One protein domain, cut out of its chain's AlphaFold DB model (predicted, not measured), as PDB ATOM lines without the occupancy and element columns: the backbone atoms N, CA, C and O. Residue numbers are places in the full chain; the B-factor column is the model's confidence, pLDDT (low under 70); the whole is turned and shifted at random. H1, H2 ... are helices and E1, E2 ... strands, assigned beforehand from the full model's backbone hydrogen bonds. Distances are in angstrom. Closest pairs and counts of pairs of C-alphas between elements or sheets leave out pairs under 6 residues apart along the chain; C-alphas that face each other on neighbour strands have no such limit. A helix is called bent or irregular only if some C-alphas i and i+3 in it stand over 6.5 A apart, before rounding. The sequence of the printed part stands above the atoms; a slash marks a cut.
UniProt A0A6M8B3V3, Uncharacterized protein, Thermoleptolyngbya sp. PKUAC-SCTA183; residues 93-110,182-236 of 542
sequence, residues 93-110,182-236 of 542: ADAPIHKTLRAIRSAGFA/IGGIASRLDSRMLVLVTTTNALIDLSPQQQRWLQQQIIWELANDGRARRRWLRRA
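This is residues 93 to 110 and 182 to 236 of the 542 residues of an uncharacterized protein of Thermoleptolyngbya sp. PKUAC-SCTA183 (UniProt A0A6M8B3V3). A small three-stranded sheet, E1 to E3, forms a head at one end, and the long helix H2 runs away from it as an arm that makes most of the length. The shorter helix H1 packs on one flank of H2 and on edge strand E1, and the last turns of H2, residues 230 to 235, stick out beyond everything else together with Ala 236. The printed part has 73 residues with two named helices and three named strands, in the order H1, E1, E2, E3, H2; the sheet runs E1, E2, E3, all antiparallel, and the class is mixed, helices and strands. The whole is only just loose, close to compact, with a radius of gyration of the C-alphas of 14.0 A, and it is elongated, spanning 43 by 22 by 22 A.

The sheet is built of E1, residues 182 to 187, E2, residues 194 to 198, and E3, residues 203 to 205. It is a meander, each strand the antiparallel neighbour of the one before, with E1 and E3 as edge strands and E2 as the inner strand. E1 and E2 form a hairpin, with 150 degrees between their directions; the C-alphas of Ile 185 and Leu 196, which face each other, are 4.8 A apart. Across this pair N 186 and O 195 are 2.8 A apart and N 197 and O 184 are 2.9 A apart, both within hydrogen-bond range. E2 and E3 form a second hairpin, at 141 degrees, where N 204 and O 196 are within hydrogen-bond range at 2.8 A. H2, residues 208 to 235, is on the sheet but only grazes it, with its residues 208 to 215; its closest C-alphas to E2 are those of Gln 211 and Leu 194, 6.2 A apart. H1, residues 95 to 106, is also on the sheet and only grazes it, with its residues 97 to 105; the closest C-alphas of H1 and E1 are those of Leu 101 and Ile 182, 7.0 A apart. H1 and H2 touch, H2 with residues 214 to 225 alone, and their closest C-alphas are those of Pro 96 and Glu 221, 5.4 A apart. The two helices run opposite ways at a steep tilt of 37 degrees, only just past shallow. In H1 every O i to N i+4 pair is within hydrogen-bond range; in H2 23 of 24 are.

E1 is 14.3 A from first to last C-alpha, E2 13.4 A and E3 6.2 A. C-alpha 182, where E1 begins, is at (155.581, 128.076, 259.845). H2 is 40.9 A long, from C-alpha 208 at (159.760, 134.724, 276.788) to C-alpha 235 at (174.471, 153.347, 243.506). H1 is 16.4 A long and begins with C-alpha 95 at (162.915, 140.116, 252.011). Neither helix is bent.

The two C-alphas farthest apart are those of Asp 190, between E1 and E2, and Arg 235, at 43.7 A. Residues 230 to 236 stand free, of which 230 to 235 belong to H2. Residues 111 to 181 are cut out and not printed, and C-alphas 110 and 182 are 7.5 A apart across the cut, which falls in the link from H1 to E1. Of the links that are printed whole, E2 to E3 and E3 to H2 are tight and E1 to E2 is short. The mean pLDDT of the printed part is 81.7; it is under 70 at residues 108 to 110, 183, 191 and 201.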
ATOM      1  N   ALA A  93     160.292 144.300 249.432       82.06
ATOM      2  CA  ALA A  93     159.868 144.685 250.781       82.06
ATOM      3  C   ALA A  93     159.757 143.488 251.743       82.06
ATOM      4  O   ALA A  93     160.038 143.629 252.928       82.06
ATOM      5  N   ASP A  94     159.430 142.310 251.213       85.19
ATOM      6  CA  ASP A  94     159.179 141.074 251.962       85.19
ATOM      7  C   ASP A  94     160.462 140.269 252.241       85.19
ATOM      8  O   ASP A  94     160.441 139.242 252.925       85.19
ATOM      9  N   ALA A  95     161.619 140.744 251.759       83.38
ATOM     10  CA  ALA A  95     162.915 140.116 252.011       83.38
ATOM     11  C   ALA A  95     163.241 139.914 253.508       83.38
ATOM     12  O   ALA A  95     163.821 138.875 253.822       83.38
ATOM     13  N   PRO A  96     162.901 140.822 254.450       87.69
ATOM     14  CA  PRO A  96     163.057 140.559 255.879       87.69
ATOM     15  C   PRO A  96     162.158 139.411 256.348       87.69
ATOM     16  O   PRO A  96     162.649 138.523 257.036       87.69
ATOM     17  N   ILE A  97     160.890 139.376 255.916       85.06
ATOM     18  CA  ILE A  97     159.878 138.394 256.347       85.06
ATOM     19  C   ILE A  97     160.314 136.973 255.973       85.06
ATOM     20  O   ILE A  97     160.406 136.095 256.834       85.06
ATOM     21  N   HIS A  98     160.670 136.748 254.704       85.62
ATOM     22  CA  HIS A  98     161.119 135.433 254.238       85.62
ATOM     23  C   HIS A  98     162.424 134.972 254.904       85.62
ATOM     24  O   HIS A  98     162.628 133.771 255.089       85.62
ATOM     25  N   LYS A  99     163.311 135.899 255.285       87.12
ATOM     26  CA  LYS A  99     164.530 135.561 256.031       87.12
ATOM     27  C   LYS A  99     164.247 135.266 257.498       87.12
ATOM     28  O   LYS A  99     164.805 134.300 258.000       87.12
ATOM     29  N   THR A 100     163.374 136.020 258.173       87.38
ATOM     30  CA  THR A 100     162.996 135.719 259.562       87.38
ATOM     31  C   THR A 100     162.274 134.379 259.653       87.38
ATOM     32  O   THR A 100     162.635 133.572 260.501       87.38
ATOM     33  N   LEU A 101     161.355 134.070 258.728       86.31
ATOM     34  CA  LEU A 101     160.711 132.750 258.649       86.31
ATOM     35  C   LEU A 101     161.727 131.628 258.381       86.31
ATOM     36  O   LEU A 101     161.677 130.584 259.026       86.31
ATOM     37  N   ARG A 102     162.713 131.855 257.499       86.88
ATOM     38  CA  ARG A 102     163.818 130.906 257.282       86.88
ATOM     39  C   ARG A 102     164.679 130.722 258.533       86.88
ATOM     40  O   ARG A 102     165.014 129.585 258.847       86.88
ATOM     41  N   ALA A 103     165.005 131.803 259.242       84.38
ATOM     42  CA  ALA A 103     165.784 131.771 260.477       84.38
ATOM     43  C   ALA A 103     165.052 130.982 261.573       84.38
ATOM     44  O   ALA A 103     165.660 130.116 262.199       84.38
ATOM     45  N   ILE A 104     163.743 131.212 261.743       84.25
ATOM     46  CA  ILE A 104     162.871 130.423 262.626       84.25
ATOM     47  C   ILE A 104     162.915 128.940 262.219       84.25
ATOM     48  O   ILE A 104     163.217 128.087 263.051       84.25
ATOM     49  N   ARG A 105     162.692 128.614 260.938       82.06
ATOM     50  CA  ARG A 105     162.716 127.220 260.458       82.06
ATOM     51  C   ARG A 105     164.073 126.541 260.719       82.06
ATOM     52  O   ARG A 105     164.097 125.389 261.132       82.06
ATOM     53  N   SER A 106     165.193 127.253 260.550       77.00
ATOM     54  CA  SER A 106     166.539 126.730 260.854       77.00
ATOM     55  C   SER A 106     166.877 126.646 262.347       77.00
ATOM     56  O   SER A 106     167.767 125.892 262.718       77.00
ATOM     57  N   ALA A 107     166.188 127.401 263.205       76.62
ATOM     58  CA  ALA A 107     166.421 127.432 264.651       76.62
ATOM     59  C   ALA A 107     165.618 126.364 265.425       76.62
ATOM     60  O   ALA A 107     165.554 126.407 266.650       76.62
ATOM     61  N   GLY A 108     164.999 125.404 264.727       67.56
ATOM     62  CA  GLY A 108     164.397 124.215 265.342       67.56
ATOM     63  C   GLY A 108     163.045 124.428 266.032       67.56
ATOM     64  O   GLY A 108     162.529 123.482 266.621       67.56
ATOM     65  N   PHE A 109     162.427 125.611 265.925       66.50
ATOM     66  CA  PHE A 109     161.128 125.904 266.558       66.50
ATOM     67  C   PHE A 109     159.998 124.945 266.143       66.50
ATOM     68  O   PHE A 109     159.098 124.699 266.938       66.50
ATOM     69  N   ALA A 110     160.059 124.369 264.936       54.03
ATOM     70  CA  ALA A 110     159.117 123.340 264.485       54.03
ATOM     71  C   ALA A 110     159.385 121.948 265.097       54.03
ATOM     72  O   ALA A 110     158.458 121.157 265.240       54.03
ATOM     73  N   ILE A 182     155.815 126.814 259.155       73.62
ATOM     74  CA  ILE A 182     155.581 128.076 259.845       73.62
ATOM     75  C   ILE A 182     155.253 129.115 258.776       73.62
ATOM     76  O   ILE A 182     156.142 129.685 258.141       73.62
ATOM     77  N   GLY A 183     153.953 129.310 258.549       66.00
ATOM     78  CA  GLY A 183     153.417 130.184 257.508       66.00
ATOM     79  C   GLY A 183     153.553 131.675 257.818       66.00
ATOM     80  O   GLY A 183     153.644 132.479 256.893       66.00
ATOM     81  N   GLY A 184     153.606 132.066 259.097       78.88
ATOM     82  CA  GLY A 184     153.668 133.477 259.472       78.88
ATOM     83  C   GLY A 184     154.100 133.767 260.909       78.88
ATOM     84  O   GLY A 184     154.246 132.878 261.747       78.88
ATOM     85  N   ILE A 185     154.284 135.060 261.179       83.69
ATOM     86  CA  ILE A 185     154.483 135.629 262.516       83.69
ATOM     87  C   ILE A 185     153.304 136.570 262.765       83.69
ATOM     88  O   ILE A 185     153.088 137.501 261.990       83.69
ATOM     89  N   ALA A 186     152.561 136.343 263.842       81.69
ATOM     90  CA  ALA A 186     151.477 137.202 264.300       81.69
ATOM     91  C   ALA A 186     151.850 137.898 265.618       81.69
ATOM     92  O   ALA A 186     152.838 137.558 266.275       81.69
ATOM     93  N   SER A 187     151.029 138.865 266.027       82.12
ATOM     94  CA  SER A 187     151.051 139.410 267.384       82.12
ATOM     95  C   SER A 187     149.668 139.254 268.007       82.12
ATOM     96  O   SER A 187     148.675 139.655 267.400       82.12
ATOM     97  N   ARG A 188     149.592 138.664 269.205       80.19
ATOM     98  CA  ARG A 188     148.338 138.586 269.971       80.19
ATOM     99  C   ARG A 188     147.993 139.985 270.470       80.19
ATOM    100  O   ARG A 188     148.794 140.588 271.178       80.19
ATOM    101  N   LEU A 189     146.828 140.511 270.094       74.94
ATOM    102  CA  LEU A 189     146.458 141.910 270.355       74.94
ATOM    103  C   LEU A 189     146.414 142.240 271.857       74.94
ATOM    104  O   LEU A 189     146.854 143.316 272.263       74.94
ATOM    105  N   ASP A 190     145.947 141.289 272.664       71.06
ATOM    106  CA  ASP A 190     145.716 141.423 274.110       71.06
ATOM    107  C   ASP A 190     147.027 141.599 274.892       71.06
ATOM    108  O   ASP A 190     147.125 142.437 275.788       71.06
ATOM    109  N   SER A 191     148.047 140.814 274.534       69.75
ATOM    110  CA  SER A 191     149.335 140.742 275.237       69.75
ATOM    111  C   SER A 191     150.490 141.414 274.485       69.75
ATOM    112  O   SER A 191     151.566 141.602 275.049       69.75
ATOM    113  N   ARG A 192     150.288 141.765 273.207       76.38
ATOM    114  CA  ARG A 192     151.303 142.229 272.238       76.38
ATOM    115  C   ARG A 192     152.471 141.255 272.027       76.38
ATOM    116  O   ARG A 192     153.492 141.624 271.446       76.38
ATOM    117  N   MET A 193     152.326 140.006 272.467       73.81
ATOM    118  CA  MET A 193     153.354 138.975 272.335       73.81
ATOM    119  C   MET A 193     153.439 138.489 270.885       73.81
ATOM    120  O   MET A 193     152.426 138.447 270.183       73.81
ATOM    121  N   LEU A 194     154.647 138.142 270.428       80.31
ATOM    122  CA  LEU A 194     154.849 137.526 269.113       80.31
ATOM    123  C   LEU A 194     154.532 136.032 269.194       80.31
ATOM    124  O   LEU A 194     154.980 135.352 270.113       80.31
ATOM    125  N   VAL A 195     153.790 135.538 268.209       79.69
ATOM    126  CA  VAL A 195     153.303 134.157 268.122       79.69
ATOM    127  C   VAL A 195     153.543 133.649 266.708       79.69
ATOM    128  O   VAL A 195     153.375 134.394 265.740       79.69
ATOM    129  N   LEU A 196     153.962 132.393 266.576       80.88
ATOM    130  CA  LEU A 196     154.134 131.771 265.265       80.88
ATOM    131  C   LEU A 196     152.806 131.173 264.805       80.88
ATOM    132  O   LEU A 196     152.074 130.595 265.604       80.88
ATOM    133  N   VAL A 197     152.505 131.315 263.517       79.56
ATOM    134  CA  VAL A 197     151.295 130.763 262.901       79.56
ATOM    135  C   VAL A 197     151.717 129.703 261.894       79.56
ATOM    136  O   VAL A 197     152.529 129.976 261.004       79.56
ATOM    137  N   THR A 198     151.197 128.486 262.038       77.31
ATOM    138  CA  THR A 198     151.439 127.404 261.074       77.31
ATOM    139  C   THR A 198     150.682 127.646 259.767       77.31
ATOM    140  O   THR A 198     149.725 128.418 259.710       77.31
ATOM    141  N   THR A 199     151.036 126.925 258.705       73.12
ATOM    142  CA  THR A 199     150.227 126.842 257.474       73.12
ATOM    143  C   THR A 199     148.815 126.285 257.708       73.12
ATOM    144  O   THR A 199     147.929 126.509 256.888       73.12
ATOM    145  N   THR A 200     148.578 125.615 258.841       71.81
ATOM    146  CA  THR A 200     147.259 125.155 259.315       71.81
ATOM    147  C   THR A 200     146.530 126.168 260.214       71.81
ATOM    148  O   THR A 200     145.512 125.826 260.808       71.81
ATOM    149  N   ASN A 201     147.021 127.411 260.317       66.69
ATOM    150  CA  ASN A 201     146.505 128.483 261.185       66.69
ATOM    151  C   ASN A 201     146.504 128.167 262.697       66.69
ATOM    152  O   ASN A 201     145.826 128.847 263.468       66.69
ATOM    153  N   ALA A 202     147.284 127.182 263.149       73.44
ATOM    154  CA  ALA A 202     147.498 126.946 264.573       73.44
ATOM    155  C   ALA A 202     148.450 128.008 265.147       73.44
ATOM    156  O   ALA A 202     149.476 128.329 264.538       73.44
ATOM    157  N   LEU A 203     148.113 128.540 266.323       74.50
ATOM    158  CA  LEU A 203     148.945 129.490 267.061       74.50
ATOM    159  C   LEU A 203     149.924 128.721 267.955       74.50
ATOM    160  O   LEU A 203     149.505 127.967 268.831       74.50
ATOM    161  N   ILE A 204     151.223 128.942 267.758       77.19
ATOM    162  CA  ILE A 204     152.296 128.426 268.613       77.19
ATOM    163  C   ILE A 204     152.771 129.576 269.506       77.19
ATOM    164  O   ILE A 204     153.505 130.467 269.056       77.19
ATOM    165  N   ASP A 205     152.332 129.568 270.767       77.12
ATOM    166  CA  ASP A 205     152.807 130.506 271.786       77.12
ATOM    167  C   ASP A 205     154.315 130.305 272.034       77.12
ATOM    168  O   ASP A 205     154.793 129.188 272.237       77.12
ATOM    169  N   LEU A 206     155.075 131.403 272.003       80.19
ATOM    170  CA  LEU A 206     156.529 131.402 272.184       80.19
ATOM    171  C   LEU A 206     156.924 131.621 273.646       80.19
ATOM    172  O   LEU A 206     156.324 132.430 274.355       80.19
ATOM    173  N   SER A 207     158.022 130.993 274.079       83.88
ATOM    174  CA  SER A 207     158.605 131.290 275.390       83.88
ATOM    175  C   SER A 207     159.166 132.727 275.451       83.88
ATOM    176  O   SER A 207     159.648 133.254 274.439       83.88
ATOM    177  N   PRO A 208     159.222 133.367 276.639       82.94
ATOM    178  CA  PRO A 208     159.760 134.724 276.788       82.94
ATOM    179  C   PRO A 208     161.225 134.896 276.354       82.94
ATOM    180  O   PRO A 208     161.681 136.024 276.166       82.94
ATOM    181  N   GLN A 209     161.999 133.814 276.226       84.56
ATOM    182  CA  GLN A 209     163.355 133.835 275.657       84.56
ATOM    183  C   GLN A 209     163.317 133.732 274.126       84.56
ATOM    184  O   GLN A 209     164.001 134.486 273.435       84.56
ATOM    185  N   GLN A 210     162.468 132.850 273.598       84.88
ATOM    186  CA  GLN A 210     162.269 132.642 272.163       84.88
ATOM    187  C   GLN A 210     161.721 133.901 271.476       84.88
ATOM    188  O   GLN A 210     162.208 134.299 270.419       84.88
ATOM    189  N   GLN A 211     160.781 134.598 272.119       87.31
ATOM    190  CA  GLN A 211     160.272 135.888 271.651       87.31
ATOM    191  C   GLN A 211     161.357 136.975 271.624       87.31
ATOM    192  O   GLN A 211     161.420 137.741 270.663       87.31
ATOM    193  N   ARG A 212     162.236 137.040 272.638       87.50
ATOM    194  CA  ARG A 212     163.370 137.984 272.655       87.50
ATOM    195  C   ARG A 212     164.343 137.709 271.505       87.50
ATOM    196  O   ARG A 212     164.750 138.652 270.829       87.50
ATOM    197  N   TRP A 213     164.647 136.439 271.233       89.38
ATOM    198  CA  TRP A 213     165.437 136.037 270.064       89.38
ATOM    199  C   TRP A 213     164.757 136.454 268.752       89.38
ATOM    200  O   TRP A 213     165.384 137.097 267.911       89.38
ATOM    201  N   LEU A 214     163.457 136.179 268.591       88.94
ATOM    202  CA  LEU A 214     162.715 136.535 267.378       88.94
ATOM    203  C   LEU A 214     162.667 138.054 267.156       88.94
ATOM    204  O   LEU A 214     162.902 138.530 266.046       88.94
ATOM    205  N   GLN A 215     162.440 138.832 268.215       89.50
ATOM    206  CA  GLN A 215     162.484 140.292 268.168       89.50
ATOM    207  C   GLN A 215     163.870 140.803 267.735       89.50
ATOM    208  O   GLN A 215     163.952 141.701 266.896       89.50
ATOM    209  N   GLN A 216     164.958 140.214 268.245       89.56
ATOM    210  CA  GLN A 216     166.322 140.544 267.819       89.56
ATOM    211  C   GLN A 216     166.564 140.213 266.336       89.56
ATOM    212  O   GLN A 216     167.131 141.043 265.626       89.56
ATOM    213  N   GLN A 217     166.086 139.065 265.838       89.88
ATOM    214  CA  GLN A 217     166.189 138.699 264.415       89.88
ATOM    215  C   GLN A 217     165.420 139.669 263.505       89.88
ATOM    216  O   GLN A 217     165.961 140.132 262.499       89.88
ATOM    217  N   ILE A 218     164.188 140.037 263.878       89.56
ATOM    218  CA  ILE A 218     163.372 141.018 263.145       89.56
ATOM    219  C   ILE A 218     164.088 142.376 263.081       89.56
ATOM    220  O   ILE A 218     164.224 142.955 262.001       89.56
ATOM    221  N   ILE A 219     164.613 142.867 264.210       91.12
ATOM    222  CA  ILE A 219     165.387 144.119 264.268       91.12
ATOM    223  C   ILE A 219     166.644 144.028 263.388       91.12
ATOM    224  O   ILE A 219     166.952 144.971 262.651       91.12
ATOM    225  N   TRP A 220     167.365 142.903 263.432       89.44
ATOM    226  CA  TRP A 220     168.597 142.715 262.669       89.44
ATOM    227  C   TRP A 220     168.349 142.687 261.158       89.44
ATOM    228  O   TRP A 220     169.056 143.388 260.428       89.44
ATOM    229  N   GLU A 221     167.329 141.967 260.675       91.62
ATOM    230  CA  GLU A 221     167.005 141.927 259.243       91.62
ATOM    231  C   GLU A 221     166.405 143.236 258.723       91.62
ATOM    232  O   GLU A 221     166.775 143.668 257.631       91.62
ATOM    233  N   LEU A 222     165.574 143.939 259.501       90.56
ATOM    234  CA  LEU A 222     165.115 145.289 259.143       90.56
ATOM    235  C   LEU A 222     166.293 146.273 259.035       90.56
ATOM    236  O   LEU A 222     166.380 147.063 258.090       90.56
ATOM    237  N   ALA A 223     167.258 146.197 259.958       89.12
ATOM    238  CA  ALA A 223     168.487 146.979 259.869       89.12
ATOM    239  C   ALA A 223     169.351 146.564 258.662       89.12
ATOM    240  O   ALA A 223     169.993 147.415 258.036       89.12
ATOM    241  N   ASN A 224     169.368 145.275 258.314       90.00
ATOM    242  CA  ASN A 224     170.119 144.719 257.193       90.00
ATOM    243  C   ASN A 224     169.544 145.144 255.837       90.00
ATOM    244  O   ASN A 224     170.294 145.650 254.996       90.00
ATOM    245  N   ASP A 225     168.227 145.038 255.649       90.56
ATOM    246  CA  ASP A 225     167.558 145.556 254.458       90.56
ATOM    247  C   ASP A 225     167.695 147.078 254.365       90.56
ATOM    248  O   ASP A 225     168.151 147.588 253.346       90.56
ATOM    249  N   GLY A 226     167.487 147.816 255.460       87.88
ATOM    250  CA  GLY A 226     167.734 149.257 255.486       87.88
ATOM    251  C   GLY A 226     169.157 149.627 255.027       87.88
ATOM    252  O   GLY A 226     169.347 150.607 254.299       87.88
ATOM    253  N   ARG A 227     170.177 148.827 255.381       87.19
ATOM    254  CA  ARG A 227     171.553 148.963 254.859       87.19
ATOM    255  C   ARG A 227     171.673 148.551 253.383       87.19
ATOM    256  O   ARG A 227     172.475 149.151 252.664       87.19
ATOM    257  N   ALA A 228     170.938 147.550 252.906       87.25
ATOM    258  CA  ALA A 228     170.894 147.148 251.497       87.25
ATOM    259  C   ALA A 228     170.208 148.213 250.621       87.25
ATOM    260  O   ALA A 228     170.841 148.738 249.705       87.25
ATOM    261  N   ARG A 229     168.984 148.633 250.965       87.00
ATOM    262  CA  ARG A 229     168.209 149.691 250.301       87.00
ATOM    263  C   ARG A 229     168.988 151.008 250.224       87.00
ATOM    264  O   ARG A 229     169.086 151.589 249.146       87.00
ATOM    265  N   ARG A 230     169.643 151.443 251.313       85.56
ATOM    266  CA  ARG A 230     170.522 152.636 251.302       85.56
ATOM    267  C   ARG A 230     171.755 152.476 250.401       85.56
ATOM    268  O   ARG A 230     172.198 153.462 249.818       85.56
ATOM    269  N   ARG A 231     172.321 151.269 250.262       85.75
ATOM    270  CA  ARG A 231     173.417 151.001 249.308       85.75
ATOM    271  C   ARG A 231     172.920 151.015 247.859       85.75
ATOM    272  O   ARG A 231     173.595 151.606 247.023       85.75
ATOM    273  N   TRP A 232     171.751 150.436 247.582       86.00
ATOM    274  CA  TRP A 232     171.118 150.459 246.258       86.00
ATOM    275  C   TRP A 232     170.802 151.895 245.817       86.00
ATOM    276  O   TRP A 232     171.309 152.333 244.791       86.00
ATOM    277  N   LEU A 233     170.100 152.674 246.652       84.88
ATOM    278  CA  LEU A 233     169.740 154.073 246.367       84.88
ATOM    279  C   LEU A 233     170.957 154.965 246.066       84.88
ATOM    280  O   LEU A 233     170.892 155.798 245.166       84.88
ATOM    281  N   ARG A 234     172.079 154.771 246.779       83.62
ATOM    282  CA  ARG A 234     173.333 155.498 246.502       83.62
ATOM    283  C   ARG A 234     173.970 155.106 245.169       83.62
ATOM    284  O   ARG A 234     174.487 155.975 244.479       83.62
ATOM    285  N   ARG A 235     173.944 153.819 244.800       79.81
ATOM    286  CA  ARG A 235     174.471 153.347 243.506       79.81
ATOM    287  C   ARG A 235     173.577 153.747 242.328       79.81
ATOM    288  O   ARG A 235     174.093 153.978 241.245       79.81
ATOM    289  N   ALA A 236     172.266 153.850 242.546       79.44
ATOM    290  CA  ALA A 236     171.278 154.259 241.547       79.44
ATOM    291  C   ALA A 236     171.225 155.788 241.310       79.44
ATOM    292  O   ALA A 236     170.333 156.268 240.621       79.44
TER     293      ALA A 236